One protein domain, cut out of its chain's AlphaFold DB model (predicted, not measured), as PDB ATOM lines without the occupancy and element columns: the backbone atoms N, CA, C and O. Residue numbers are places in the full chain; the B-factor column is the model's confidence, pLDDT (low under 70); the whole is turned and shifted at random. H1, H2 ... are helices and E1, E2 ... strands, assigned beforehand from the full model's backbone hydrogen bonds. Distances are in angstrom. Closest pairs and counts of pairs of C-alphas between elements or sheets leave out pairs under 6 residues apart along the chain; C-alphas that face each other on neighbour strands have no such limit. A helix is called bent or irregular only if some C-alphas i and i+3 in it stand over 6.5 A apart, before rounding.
ATOM      1  N   GLU A  16     -19.764   3.516 -16.053       91.19
ATOM      2  CA  GLU A  16     -20.585   2.425 -15.517       91.19
ATOM      3  C   GLU A  16     -21.733   2.954 -14.645       91.19
ATOM      4  O   GLU A  16     -22.872   2.513 -14.808       91.19
ATOM      5  N   GLN A  17     -21.465   3.908 -13.747       90.00
ATOM      6  CA  GLN A  17     -22.501   4.505 -12.898       90.00
ATOM      7  C   GLN A  17     -23.548   5.244 -13.733       90.00
ATOM      8  O   GLN A  17     -24.741   5.034 -13.517       90.00
ATOM      9  N   VAL A  18     -23.118   6.024 -14.730       91.31
ATOM     10  CA  VAL A  18     -24.026   6.714 -15.660       91.31
ATOM     11  C   VAL A  18     -24.937   5.708 -16.362       91.31
ATOM     12  O   VAL A  18     -26.158   5.872 -16.364       91.31
ATOM     13  N   VAL A  19     -24.365   4.625 -16.897       91.94
ATOM     14  CA  VAL A  19     -25.124   3.565 -17.570       91.94
ATOM     15  C   VAL A  19     -26.108   2.890 -16.613       91.94
ATOM     16  O   VAL A  19     -27.269   2.716 -16.965       91.94
ATOM     17  N   ARG A  20     -25.688   2.529 -15.396       91.44
ATOM     18  CA  ARG A  20     -26.565   1.879 -14.406       91.44
ATOM     19  C   ARG A  20     -27.692   2.783 -13.908       91.44
ATOM     20  O   ARG A  20     -28.747   2.270 -13.549       91.44
ATOM     21  N   GLN A  21     -27.466   4.095 -13.868       90.69
ATOM     22  CA  GLN A  21     -28.456   5.075 -13.429       90.69
ATOM     23  C   GLN A  21     -29.536   5.320 -14.489       90.69
ATOM     24  O   GLN A  21     -30.706   5.458 -14.139       90.69
ATOM     25  N   HIS A  22     -29.156   5.359 -15.768       90.00
ATOM     26  CA  HIS A  22     -30.065   5.729 -16.860       90.00
ATOM     27  C   HIS A  22     -30.669   4.519 -17.579       90.00
ATOM     28  O   HIS A  22     -31.782   4.596 -18.098       90.00
ATOM     29  N   ILE A  23     -29.966   3.383 -17.604       91.50
ATOM     30  CA  ILE A  23     -30.393   2.185 -18.329       91.50
ATOM     31  C   ILE A  23     -30.888   1.126 -17.333       91.50
ATOM     32  O   ILE A  23     -30.139   0.716 -16.445       91.50
ATOM     33  N   PRO A  24     -32.123   0.605 -17.485       88.62
ATOM     34  CA  PRO A  24     -32.653  -0.432 -16.607       88.62
ATOM     35  C   PRO A  24     -31.957  -1.775 -16.873       88.62
ATOM     36  O   PRO A  24     -32.349  -2.553 -17.750       88.62
ATOM     37  N   LEU A  25     -30.909  -2.052 -16.098       91.81
ATOM     38  CA  LEU A  25     -30.148  -3.297 -16.151       91.81
ATOM     39  C   LEU A  25     -30.695  -4.343 -15.166       91.81
ATOM     40  O   LEU A  25     -31.209  -3.992 -14.102       91.81
ATOM     41  N   PRO A  26     -30.579  -5.648 -15.474       88.25
ATOM     42  CA  PRO A  26     -30.885  -6.693 -14.502       88.25
ATOM     43  C   PRO A  26     -29.946  -6.615 -13.284       88.25
ATOM     44  O   PRO A  26     -28.778  -6.261 -13.413       88.25
ATOM     45  N   LEU A  27     -30.432  -7.011 -12.102       85.19
ATOM     46  CA  LEU A  27     -29.645  -6.983 -10.855       85.19
ATOM     47  C   LEU A  27     -28.389  -7.863 -10.905       85.19
ATOM     48  O   LEU A  27     -27.409  -7.588 -10.218       85.19
ATOM     49  N   ARG A  28     -28.421  -8.941 -11.695       87.50
ATOM     50  CA  ARG A  28     -27.295  -9.860 -11.877       87.50
ATOM     51  C   ARG A  28     -27.031 -10.076 -13.367       87.50
ATOM     52  O   ARG A  28     -27.995 -10.164 -14.134       87.50
ATOM     53  N   PRO A  29     -25.758 -10.187 -13.777       90.12
ATOM     54  CA  PRO A  29     -25.423 -10.572 -15.135       90.12
ATOM     55  C   PRO A  29     -25.776 -12.042 -15.394       90.12
ATOM     56  O   PRO A  29     -25.989 -12.831 -14.470       90.12
ATOM     57  N   ASN A  30     -25.812 -12.425 -16.668       86.31
ATOM     58  CA  ASN A  30     -25.908 -13.824 -17.068       86.31
ATOM     59  C   ASN A  30     -24.598 -14.593 -16.776       86.31
ATOM     60  O   ASN A  30     -23.597 -14.010 -16.358       86.31
ATOM     61  N   GLY A  31     -24.576 -15.905 -17.044       81.44
ATOM     62  CA  GLY A  31     -23.404 -16.763 -16.798       81.44
ATOM     63  C   GLY A  31     -22.124 -16.382 -17.561       81.44
ATOM     64  O   GLY A  31     -21.067 -16.925 -17.271       81.44
ATOM     65  N   GLN A  32     -22.203 -15.448 -18.513       80.62
ATOM     66  CA  GLN A  32     -21.068 -14.903 -19.265       80.62
ATOM     67  C   GLN A  32     -20.710 -13.461 -18.853       80.62
ATOM     68  O   GLN A  32     -19.874 -12.829 -19.497       80.62
ATOM     69  N   GLY A  33     -21.337 -12.922 -17.801       86.69
ATOM     70  CA  GLY A  33     -21.050 -11.581 -17.287       86.69
ATOM     71  C   GLY A  33     -21.812 -10.440 -17.973       86.69
ATOM     72  O   GLY A  33     -21.490  -9.281 -17.730       86.69
ATOM     73  N   TRP A  34     -22.823 -10.727 -18.802       90.38
ATOM     74  CA  TRP A  34     -23.591  -9.697 -19.512       90.38
ATOM     75  C   TRP A  34     -24.888  -9.314 -18.796       90.38
ATOM     76  O   TRP A  34     -25.703 -10.166 -18.434       90.38
ATOM     77  N   PHE A  35     -25.125  -8.014 -18.692       93.81
ATOM     78  CA  PHE A  35     -26.377  -7.392 -18.286       93.81
ATOM     79  C   PHE A  35     -27.277  -7.232 -19.513       93.81
ATOM     80  O   PHE A  35     -27.171  -6.255 -20.253       93.81
ATOM     81  N   SER A  36     -28.129  -8.228 -19.766       92.31
ATOM     82  CA  SER A  36     -28.929  -8.291 -20.992       92.31
ATOM     83  C   SER A  36     -29.992  -7.189 -21.081       92.31
ATOM     84  O   SER A  36     -30.824  -7.023 -20.182       92.31
ATOM     85  N   VAL A  37     -30.023  -6.505 -22.223       92.25
ATOM     86  CA  VAL A  37     -30.946  -5.416 -22.571       92.25
ATOM     87  C   VAL A  37     -31.524  -5.626 -23.970       92.25
ATOM     88  O   VAL A  37     -31.005  -6.403 -24.770       92.25
ATOM     89  N   VAL A  38     -32.623  -4.935 -24.265       90.25
ATOM     90  CA  VAL A  38     -33.109  -4.814 -25.644       90.25
ATOM     91  C   VAL A  38     -32.179  -3.841 -26.359       90.25
ATOM     92  O   VAL A  38     -31.974  -2.729 -25.872       90.25
ATOM     93  N   CYS A  39     -31.593  -4.249 -27.481       91.31
ATOM     94  CA  CYS A  39     -30.780  -3.358 -28.300       91.31
ATOM     95  C   CYS A  39     -31.624  -2.184 -28.783       91.31
ATOM     96  O   CYS A  39     -32.597  -2.409 -29.490       91.31
ATOM     97  N   LYS A  40     -31.249  -0.947 -28.454       90.62
ATOM     98  CA  LYS A  40     -31.936   0.240 -28.974       90.62
ATOM     99  C   LYS A  40     -31.417   0.709 -30.332       90.62
ATOM    100  O   LYS A  40     -32.157   1.359 -31.053       90.62
ATOM    101  N   VAL A  41     -30.213   0.285 -30.727       88.00
ATOM    102  CA  VAL A  41     -29.633   0.593 -32.046       88.00
ATOM    103  C   VAL A  41     -30.423  -0.084 -33.172       88.00
ATOM    104  O   VAL A  41     -30.801   0.565 -34.139       88.00
ATOM    105  N   CYS A  42     -30.716  -1.384 -33.047       87.81
ATOM    106  CA  CYS A  42     -31.506  -2.132 -34.037       87.81
ATOM    107  C   CYS A  42     -32.913  -2.512 -33.549       87.81
ATOM    108  O   CYS A  42     -33.593  -3.313 -34.194       87.81
ATOM    109  N   ASN A  43     -33.303  -2.023 -32.369       83.44
ATOM    110  CA  ASN A  43     -34.573  -2.300 -31.692       83.44
ATOM    111  C   ASN A  43     -34.916  -3.799 -31.498       83.44
ATOM    112  O   ASN A  43     -36.083  -4.138 -31.318       83.44
ATOM    113  N   ASP A  44     -33.917  -4.696 -31.562       70.94
ATOM    114  CA  ASP A  44     -34.018  -6.157 -31.364       70.94
ATOM    115  C   ASP A  44     -35.352  -6.779 -31.860       70.94
ATOM    116  O   ASP A  44     -36.029  -7.503 -31.132       70.94
ATOM    117  N   HIS A  45     -35.731  -6.541 -33.125       62.16
ATOM    118  CA  HIS A  45     -37.007  -6.986 -33.733       62.16
ATOM    119  C   HIS A  45     -37.238  -8.522 -33.792       62.16
ATOM    120  O   HIS A  45     -38.188  -9.000 -34.416       62.16
ATOM    121  N   GLY A  46     -36.372  -9.333 -33.181       58.59
ATOM    122  CA  GLY A  46     -36.438 -10.790 -33.208       58.59
ATOM    123  C   GLY A  46     -37.298 -11.395 -32.091       58.59
ATOM    124  O   GLY A  46     -37.256 -10.972 -30.942       58.59
ATOM    125  N   ARG A  47     -37.986 -12.509 -32.384       60.66
ATOM    126  CA  ARG A  47     -38.785 -13.296 -31.412       60.66
ATOM    127  C   ARG A  47     -37.972 -13.938 -30.266       60.66
ATOM    128  O   ARG A  47     -38.548 -14.604 -29.414       60.66
ATOM    129  N   LYS A  48     -36.640 -13.797 -30.264       66.06
ATOM    130  CA  LYS A  48     -35.698 -14.513 -29.377       66.06
ATOM    131  C   LYS A  48     -35.302 -13.735 -28.108       66.06
ATOM    132  O   LYS A  48     -34.387 -14.157 -27.409       66.06
ATOM    133  N   GLY A  49     -35.992 -12.637 -27.791       75.12
ATOM    134  CA  GLY A  49     -35.770 -11.862 -26.566       75.12
ATOM    135  C   GLY A  49     -34.567 -10.914 -26.638       75.12
ATOM    136  O   GLY A  49     -34.123 -10.545 -27.720       75.12
ATOM    137  N   LYS A  50     -34.058 -10.498 -25.470       86.06
ATOM    138  CA  LYS A  50     -32.951  -9.537 -25.318       86.06
ATOM    139  C   LYS A  50     -31.647 -10.120 -25.870       86.06
ATOM    140  O   LYS A  50     -31.125 -11.077 -25.296       86.06
ATOM    141  N   ARG A  51     -31.121  -9.559 -26.965       87.12
ATOM    142  CA  ARG A  51     -29.886 -10.033 -27.620       87.12
ATOM    143  C   ARG A  51     -28.739  -9.037 -27.535       87.12
ATOM    144  O   ARG A  51     -27.676  -9.321 -28.077       87.12
ATOM    145  N   ALA A  52     -28.921  -7.919 -26.844       92.00
ATOM    146  CA  ALA A  52     -27.828  -7.048 -26.454       92.00
ATOM    147  C   ALA A  52     -27.506  -7.168 -24.967       92.00
ATOM    148  O   ALA A  52     -28.304  -7.662 -24.168       92.00
ATOM    149  N   GLY A  53     -26.326  -6.702 -24.586       93.38
ATOM    150  CA  GLY A  53     -25.950  -6.595 -23.190       93.38
ATOM    151  C   GLY A  53     -24.828  -5.604 -22.964       93.38
ATOM    152  O   GLY A  53     -23.998  -5.383 -23.845       93.38
ATOM    153  N   PHE A  54     -24.801  -5.061 -21.752       95.06
ATOM    154  CA  PHE A  54     -23.646  -4.352 -21.216       95.06
ATOM    155  C   PHE A  54     -22.792  -5.301 -20.379       95.06
ATOM    156  O   PHE A  54     -23.314  -6.220 -19.747       95.06
ATOM    157  N   ARG A  55     -21.485  -5.082 -20.349       93.88
ATOM    158  CA  ARG A  55     -20.550  -5.769 -19.462       93.88
ATOM    159  C   ARG A  55     -19.621  -4.737 -18.849       93.88
ATOM    160  O   ARG A  55     -19.168  -3.833 -19.544       93.88
ATOM    161  N   PHE A  56     -19.349  -4.898 -17.563       92.12
ATOM    162  CA  PHE A  56     -18.502  -3.993 -16.802       92.12
ATOM    163  C   PHE A  56     -17.351  -4.778 -16.195       92.12
ATOM    164  O   PHE A  56     -17.576  -5.862 -15.648       92.12
ATOM    165  N   ASP A  57     -16.137  -4.256 -16.327       84.56
ATOM    166  CA  ASP A  57     -14.939  -4.869 -15.763       84.56
ATOM    167  C   ASP A  57     -13.905  -3.798 -15.410       84.56
ATOM    168  O   ASP A  57     -13.355  -3.139 -16.290       84.56
ATOM    169  N   GLY A  58     -13.671  -3.582 -14.113       73.88
ATOM    170  CA  GLY A  58     -12.618  -2.683 -13.631       73.88
ATOM    171  C   GLY A  58     -12.664  -1.258 -14.201       73.88
ATOM    172  O   GLY A  58     -11.607  -0.688 -14.446       73.88
ATOM    173  N   GLY A  59     -13.859  -0.704 -14.446       77.06
ATOM    174  CA  GLY A  59     -14.064   0.617 -15.064       77.06
ATOM    175  C   GLY A  59     -14.274   0.590 -16.584       77.06
ATOM    176  O   GLY A  59     -14.766   1.566 -17.149       77.06
ATOM    177  N   THR A  60     -13.981  -0.535 -17.241       86.88
ATOM    178  CA  THR A  60     -14.264  -0.756 -18.665       86.88
ATOM    179  C   THR A  60     -15.751  -1.023 -18.873       86.88
ATOM    180  O   THR A  60     -16.334  -1.874 -18.199       86.88
ATOM    181  N   VAL A  61     -16.356  -0.336 -19.841       91.94
ATOM    182  CA  VAL A  61     -17.755  -0.510 -20.245       91.94
ATOM    183  C   VAL A  61     -17.801  -1.093 -21.654       91.94
ATOM    184  O   VAL A  61     -17.443  -0.434 -22.626       91.94
ATOM    185  N   GLY A  62     -18.265  -2.334 -21.770       92.31
ATOM    186  CA  GLY A  62     -18.502  -3.009 -23.042       92.31
ATOM    187  C   GLY A  62     -19.990  -3.106 -23.362       92.31
ATOM    188  O   GLY A  62     -20.805  -3.395 -22.487       92.31
ATOM    189  N   TYR A  63     -20.342  -2.933 -24.629       95.00
ATOM    190  CA  TYR A  63     -21.664  -3.191 -25.181       95.00
ATOM    191  C   TYR A  63     -21.541  -4.115 -26.388       95.00
ATOM    192  O   TYR A  63     -20.661  -3.940 -27.229       95.00
ATOM    193  N   ASN A  64     -22.439  -5.089 -26.491       93.50
ATOM    194  CA  ASN A  64     -22.528  -5.937 -27.670       93.50
ATOM    195  C   ASN A  64     -23.978  -6.320 -27.958       93.50
ATOM    196  O   ASN A  64     -24.691  -6.774 -27.061       93.50
ATOM    197  N   CYS A  65     -24.390  -6.201 -29.219       92.44
ATOM    198  CA  CYS A  65     -25.632  -6.754 -29.735       92.44
ATOM    199  C   CYS A  65     -25.353  -7.986 -30.603       92.44
ATOM    200  O   CYS A  65     -24.902  -7.889 -31.739       92.44
ATOM    201  N   PHE A  66     -25.747  -9.163 -30.121       87.00
ATOM    202  CA  PHE A  66     -25.636 -10.429 -30.851       87.00
ATOM    203  C   PHE A  66     -26.672 -10.581 -31.983       87.00
ATOM    204  O   PHE A  66     -26.768 -11.652 -32.589       87.00
ATOM    205  N   ASN A  67     -27.499  -9.559 -32.229       86.50
ATOM    206  CA  ASN A  67     -28.473  -9.532 -33.317       86.50
ATOM    207  C   ASN A  67     -27.967  -8.736 -34.527       86.50
ATOM    208  O   ASN A  67     -27.880  -9.307 -35.608       86.50
ATOM    209  N   CYS A  68     -27.620  -7.454 -34.353       86.81
ATOM    210  CA  CYS A  68     -27.096  -6.613 -35.436       86.81
ATOM    211  C   CYS A  68     -25.563  -6.565 -35.516       86.81
ATOM    212  O   CYS A  68     -25.037  -6.062 -36.500       86.81
ATOM    213  N   GLY A  69     -24.847  -7.065 -34.504       86.69
ATOM    214  CA  GLY A  69     -23.383  -7.035 -34.451       86.69
ATOM    215  C   GLY A  69     -22.784  -5.722 -33.939       86.69
ATOM    216  O   GLY A  69     -21.563  -5.613 -33.889       86.69
ATOM    217  N   HIS A  70     -23.604  -4.738 -33.539       92.12
ATOM    218  CA  HIS A  70     -23.105  -3.482 -32.969       92.12
ATOM    219  C   HIS A  70     -22.320  -3.750 -31.684       92.12
ATOM    220  O   HIS A  70     -22.866  -4.316 -30.731       92.12
ATOM    221  N   THR A  71     -21.060  -3.325 -31.655       92.62
ATOM    222  CA  THR A  71     -20.163  -3.464 -30.504       92.62
ATOM    223  C   THR A  71     -19.604  -2.106 -30.134       92.62
ATOM    224  O   THR A  71     -19.314  -1.290 -30.999       92.62
ATOM    225  N   ALA A  72     -19.462  -1.853 -28.840       92.19
ATOM    226  CA  ALA A  72     -18.820  -0.649 -28.352       92.19
ATOM    227  C   ALA A  72     -18.011  -0.957 -27.098       92.19
ATOM    228  O   ALA A  72     -18.413  -1.772 -26.267       92.19
ATOM    229  N   LEU A  73     -16.877  -0.282 -26.957       90.38
ATOM    230  CA  LEU A  73     -15.998  -0.402 -25.806       90.38
ATOM    231  C   LEU A  73     -15.572   0.994 -25.358       90.38
ATOM    232  O   LEU A  73     -15.207   1.835 -26.183       90.38
ATOM    233  N   PHE A  74     -15.625   1.219 -24.052       88.81
ATOM    234  CA  PHE A  74     -14.972   2.328 -23.380       88.81
ATOM    235  C   PHE A  74     -14.036   1.758 -22.326       88.81
ATOM    236  O   PHE A  74     -14.485   1.052 -21.426       88.81
ATOM    237  N   ASP A  75     -12.755   2.086 -22.443       84.56
ATOM    238  CA  ASP A  75     -11.742   1.784 -21.444       84.56
ATOM    239  C   ASP A  75     -11.157   3.115 -20.937       84.56
ATOM    240  O   ASP A  75     -10.541   3.843 -21.727       84.56
ATOM    241  N   PRO A  76     -11.347   3.461 -19.649       76.00
ATOM    242  CA  PRO A  76     -10.809   4.695 -19.085       76.00
ATOM    243  C   PRO A  76      -9.271   4.737 -19.109       76.00
ATOM    244  O   PRO A  76      -8.693   5.819 -19.127       76.00
ATOM    245  N   SER A  77      -8.587   3.588 -19.176       67.81
ATOM    246  CA  SER A  77      -7.122   3.509 -19.218       67.81
ATOM    247  C   SER A  77      -6.515   3.844 -20.589       67.81
ATOM    248  O   SER A  77      -5.325   4.166 -20.686       67.81
ATOM    249  N   GLU A  78      -7.311   3.822 -21.662       62.66
ATOM    250  CA  GLU A  78      -6.828   4.088 -23.020       62.66
ATOM    251  C   GLU A  78      -6.769   5.580 -23.397       62.66
ATOM    252  O   GLU A  78      -6.272   5.893 -24.479       62.66
ATOM    253  N   HIS A  79      -7.188   6.499 -22.513       52.78
ATOM    254  CA  HIS A  79      -7.080   7.962 -22.685       52.78
ATOM    255  C   HIS A  79      -7.567   8.474 -24.059       52.78
ATOM    256  O   HIS A  79      -6.900   9.277 -24.716       52.78
ATOM    257  N   ARG A  80      -8.737   8.018 -24.523       60.31
ATOM    258  CA  ARG A  80      -9.369   8.516 -25.757       60.31
ATOM    259  C   ARG A  80     -10.759   9.091 -25.480       60.31
ATOM    260  O   ARG A  80     -11.428   8.635 -24.552       60.31
ATOM    261  N   PRO A  81     -11.233  10.054 -26.298       71.88
ATOM    262  CA  PRO A  81     -12.656  10.377 -26.340       71.88
ATOM    263  C   PRO A  81     -13.476   9.110 -26.630       71.88
ATOM    264  O   PRO A  81     -12.963   8.158 -27.225       71.88
ATOM    265  N   LEU A  82     -14.754   9.104 -26.234       83.06
ATOM    266  CA  LEU A  82     -15.658   7.993 -26.538       83.06
ATOM    267  C   LEU A  82     -15.626   7.652 -28.032       83.06
ATOM    268  O   LEU A  82     -15.708   8.535 -28.889       83.06
ATOM    269  N   SER A  83     -15.531   6.357 -28.336       86.38
ATOM    270  CA  SER A  83     -15.638   5.864 -29.706       86.38
ATOM    271  C   SER A  83     -17.001   6.220 -30.300       86.38
ATOM    272  O   SER A  83     -18.004   6.318 -29.587       86.38
ATOM    273  N   ARG A  84     -17.057   6.375 -31.628       87.25
ATOM    274  CA  ARG A  84     -18.310   6.654 -32.346       87.25
ATOM    275  C   ARG A  84     -19.390   5.616 -32.031       87.25
ATOM    276  O   ARG A  84     -20.555   5.974 -31.871       87.25
ATOM    277  N   ASP A  85     -18.999   4.356 -31.880       90.00
ATOM    278  CA  ASP A  85     -19.918   3.259 -31.577       90.00
ATOM    279  C   ASP A  85     -20.449   3.308 -30.144       90.00
ATOM    280  O   ASP A  85     -21.608   2.951 -29.906       90.00
ATOM    281  N   MET A  86     -19.639   3.782 -29.188       92.44
ATOM    282  CA  MET A  86     -20.098   4.002 -27.816       92.44
ATOM    283  C   MET A  86     -21.043   5.196 -27.742       92.44
ATOM    284  O   MET A  86     -22.110   5.070 -27.152       92.44
ATOM    285  N   VAL A  87     -20.726   6.309 -28.410       91.75
ATOM    286  CA  VAL A  87     -21.642   7.461 -28.509       91.75
ATOM    287  C   VAL A  87     -22.978   7.032 -29.117       91.75
ATOM    288  O   VAL A  87     -24.019   7.256 -28.511       91.75
ATOM    289  N   THR A  88     -22.939   6.300 -30.235       91.81
ATOM    290  CA  THR A  88     -24.142   5.771 -30.904       91.81
ATOM    291  C   THR A  88     -24.954   4.870 -29.969       91.81
ATOM    292  O   THR A  88     -26.181   4.889 -29.991       91.81
ATOM    293  N   THR A  89     -24.280   4.079 -29.129       93.31
ATOM    294  CA  THR A  89     -24.942   3.221 -28.142       93.31
ATOM    295  C   THR A  89     -25.637   4.064 -27.079       93.31
ATOM    296  O   THR A  89     -26.822   3.863 -26.845       93.31
ATOM    297  N   LEU A  90     -24.934   5.006 -26.443       93.75
ATOM    298  CA  LEU A  90     -25.490   5.841 -25.372       93.75
ATOM    299  C   LEU A  90     -26.668   6.686 -25.878       93.75
ATOM    300  O   LEU A  90     -27.727   6.676 -25.255       93.75
ATOM    301  N   GLU A  91     -26.523   7.316 -27.043       93.75
ATOM    302  CA  GLU A  91     -27.588   8.100 -27.679       93.75
ATOM    303  C   GLU A  91     -28.802   7.234 -28.037       93.75
ATOM    304  O   GLU A  91     -29.937   7.653 -27.829       93.75
ATOM    305  N   ALA A  92     -28.593   5.995 -28.505       91.69
ATOM    306  CA  ALA A  92     -29.695   5.070 -28.769       91.69
ATOM    307  C   ALA A  92     -30.469   4.688 -27.494       91.69
ATOM    308  O   ALA A  92     -31.643   4.337 -27.572       91.69
ATOM    309  N   PHE A  93     -29.833   4.743 -26.322       92.50
ATOM    310  CA  PHE A  93     -30.488   4.553 -25.024       92.50
ATOM    311  C   PHE A  93     -31.026   5.859 -24.414       92.50
ATOM    312  O   PHE A  93     -31.371   5.864 -23.236       92.50
ATOM    313  N   ASP A  94     -31.140   6.927 -25.210       91.19
ATOM    314  CA  ASP A  94     -31.629   8.252 -24.814       91.19
ATOM    315  C   ASP A  94     -30.719   8.997 -23.813       91.19
ATOM    316  O   ASP A  94     -31.166   9.941 -23.160       91.19
ATOM    317  N   LEU A  95     -29.436   8.621 -23.705       92.00
ATOM    318  CA  LEU A  95     -28.456   9.385 -22.926       92.00
ATOM    319  C   LEU A  95     -27.899  10.526 -23.775       92.00
ATOM    320  O   LEU A  95     -27.345  10.309 -24.857       92.00
ATOM    321  N   LYS A  96     -27.997  11.747 -23.257       89.62
ATOM    322  CA  LYS A  96     -27.459  12.936 -23.909       89.62
ATOM    323  C   LYS A  96     -26.005  13.145 -23.528       89.62
ATOM    324  O   LYS A  96     -25.484  12.566 -22.575       89.62
ATOM    325  N   LYS A  97     -25.340  14.019 -24.281       86.25
ATOM    326  CA  LYS A  97     -23.931  14.348 -24.066       86.25
ATOM    327  C   LYS A  97     -23.664  14.819 -22.638       86.25
ATOM    328  O   LYS A  97     -22.652  14.448 -22.054       86.25
ATOM    329  N   GLU A  98     -24.582  15.585 -22.062       85.38
ATOM    330  CA  GLU A  98     -24.465  16.139 -20.714       85.38
ATOM    331  C   GLU A  98     -24.445  15.056 -19.622       85.38
ATOM    332  O   GLU A  98     -23.841  15.277 -18.575       85.38
ATOM    333  N   ASP A  99     -25.037  13.885 -19.882       86.19
ATOM    334  CA  ASP A  99     -25.158  12.798 -18.904       86.19
ATOM    335  C   ASP A  99     -23.839  12.027 -18.739       86.19
ATOM    336  O   ASP A  99     -23.459  11.649 -17.631       86.19
ATOM    337  N   TRP A 100     -23.111  11.795 -19.838       85.81
ATOM    338  CA  TRP A 100     -21.877  10.998 -19.828       85.81
ATOM    339  C   TRP A 100     -20.596  11.832 -19.873       85.81
ATOM    340  O   TRP A 100     -19.545  11.360 -19.442       85.81
ATOM    341  N   GLN A 101     -20.648  13.076 -20.352       85.44
ATOM    342  CA  GLN A 101     -19.475  13.946 -20.468       85.44
ATOM    343  C   GLN A 101     -18.753  14.196 -19.123       85.44
ATOM    344  O   GLN A 101     -17.519  14.139 -19.118       85.44
ATOM    345  N   PRO A 102     -19.440  14.385 -17.974       84.62
ATOM    346  CA  PRO A 102     -18.783  14.491 -16.668       84.62
ATOM    347  C   PRO A 102     -17.995  13.237 -16.273       84.62
ATOM    348  O   PRO A 102     -16.931  13.355 -15.668       84.62
ATOM    349  N   ALA A 103     -18.473  12.046 -16.650       83.00
ATOM    350  CA  ALA A 103     -17.784  10.790 -16.361       83.00
ATOM    351  C   ALA A 103     -16.495  10.628 -17.173       83.00
ATOM    352  O   ALA A 103     -15.490  10.140 -16.661       83.00
ATOM    353  N   ILE A 104     -16.496  11.110 -18.418       82.69
ATOM    354  CA  ILE A 104     -15.290  11.139 -19.250       82.69
ATOM    355  C   ILE A 104     -14.276  12.136 -18.689       82.69
ATOM    356  O   ILE A 104     -13.115  11.782 -18.508       82.69
ATOM    357  N   PHE A 105     -14.697  13.354 -18.340       79.25
ATOM    358  CA  PHE A 105     -13.792  14.329 -17.723       79.25
ATOM    359  C   PHE A 105     -13.236  13.859 -16.380       79.25
ATOM    360  O   PHE A 105     -12.047  14.035 -16.135       79.25
ATOM    361  N   SER A 106     -14.058  13.211 -15.554       74.50
ATOM    362  CA  SER A 106     -13.604  12.626 -14.287       74.50
ATOM    363  C   SER A 106     -12.556  11.542 -14.525       74.50
ATOM    364  O   SER A 106     -11.537  11.542 -13.849       74.50
ATOM    365  N   SER A 107     -12.740  10.686 -15.540       69.50
ATOM    366  CA  SER A 107     -11.737   9.677 -15.912       69.50
ATOM    367  C   SER A 107     -10.431  10.260 -16.469       69.50
ATOM    368  O   SER A 107      -9.398   9.612 -16.372       69.50
ATOM    369  N   LEU A 108     -10.461  11.477 -17.030       68.56
ATOM    370  CA  LEU A 108      -9.276  12.187 -17.531       68.56
ATOM    371  C   LEU A 108      -8.546  12.978 -16.435       68.56
ATOM    372  O   LEU A 108      -7.346  13.196 -16.549       68.56
ATOM    373  N   ALA A 109      -9.271  13.454 -15.419       64.75
ATOM    374  CA  ALA A 109      -8.722  14.218 -14.297       64.75
ATOM    375  C   ALA A 109      -8.128  13.325 -13.197       64.75
ATOM    376  O   ALA A 109      -7.405  13.809 -12.326       64.75
ATOM    377  N   ASP A 110      -8.442  12.031 -13.224       60.91
ATOM    378  CA  ASP A 110      -7.972  11.059 -12.248       60.91
ATOM    379  C   ASP A 110      -6.557  10.559 -12.592       60.91
ATOM    380  O   ASP A 110      -6.336   9.395 -12.915       60.91
TER     381      ASP A 110
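AT A GLANCE: This is residues 16 to 110 of the 361 residues of an uncharacterized protein of Thorarchaeota archaeon (strain OWC) (UniProt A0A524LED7). Look first for a small sheet of four strands in the order E1, E2, E3, E4, with H2 standing up over its edge strand E4, H1 grazing it, and H3 off the sheet and farthest from the middle. The long loop of residues 38 to 51 reaches out to one end of the longest axis and the end of H3 makes the other. The 95 printed residues run through H1, E1, E2, E3, E4, H2 and H3, a mixed class of helices and strands; E2, E3 and E4 are antiparallel, while E1 meets E2 only at a point. The whole is compact, with a radius of gyration of the C-alphas of 13.0 A, yet elongated, spanning 44 by 25 by 21 A.

HOW THE PARTS SIT: Start at the inner strands E2, residues 52 to 57, and E3, residues 60 to 65, an antiparallel hairpin at 164 degrees; look for N 55 and O 62, 2.8 A apart. E3 forms a second antiparallel hairpin with the edge strand E4, residues 71 to 74, at 171 degrees, where N 63 and O 72 are 2.8 A apart. E2, E3 and E4 are a meander, each strand the antiparallel neighbour of the one before. At the other edge, E1, residues 35 to 37, meets E2 only at a point, where C-alphas 36 and 53 face each other at 4.1 A. H2, residues 84 to 92, is on the sheet over E4 at a height of 8.5 A and stands up from it at 46 degrees; the closest C-alphas of E4 and H2 are those of Ala 72 and Met 86, 4.9 A apart. H1, residues 16 to 22, only grazes the sheet with residues 16 to 20. H3, residues 97 to 109, is not on the sheet; its residues 99 to 103 only just touch H1, with 3 pairs of C-alphas within 8 A, the closest being Val 18 and Trp 100 at 6.4 A. H1 and H3 run opposite ways at a shallow tilt of 17 degrees. H2 and H3 are near each other. H1 and H2 have every O i to N i+4 pair within hydrogen-bond range; H3 has 7 of 9.

IN THESE COORDINATES: Find C-alpha 52 at (-27.828, -7.048, -26.454); from there E2 runs 16.9 A to residue 57. E3 returns over 17.0 A, and E4 covers 10.5 A from residue 71 to 74. E1 is 6.6 A long. H1 begins at C-alpha 16, (-20.585, 2.425, -15.517), and is 10.1 A long; H2 is 12.0 A. H3 runs 18.1 A to C-alpha 109 at (-8.722, 14.218, -14.297); it is irregular, but only just, with C-alphas 99 and 102 at 7.0 A.

THE WHOLE: The two C-alphas farthest apart are those of Arg 47 and Ala 109, at 44.2 A. The printed part has no cut. The links H1 to E1 and E1 to E2 are long, with 12 and 14 residues. The mean pLDDT of the printed part is 84.8; look for values under 70 at residues 45 to 48, 77 to 80 and 107 to 110.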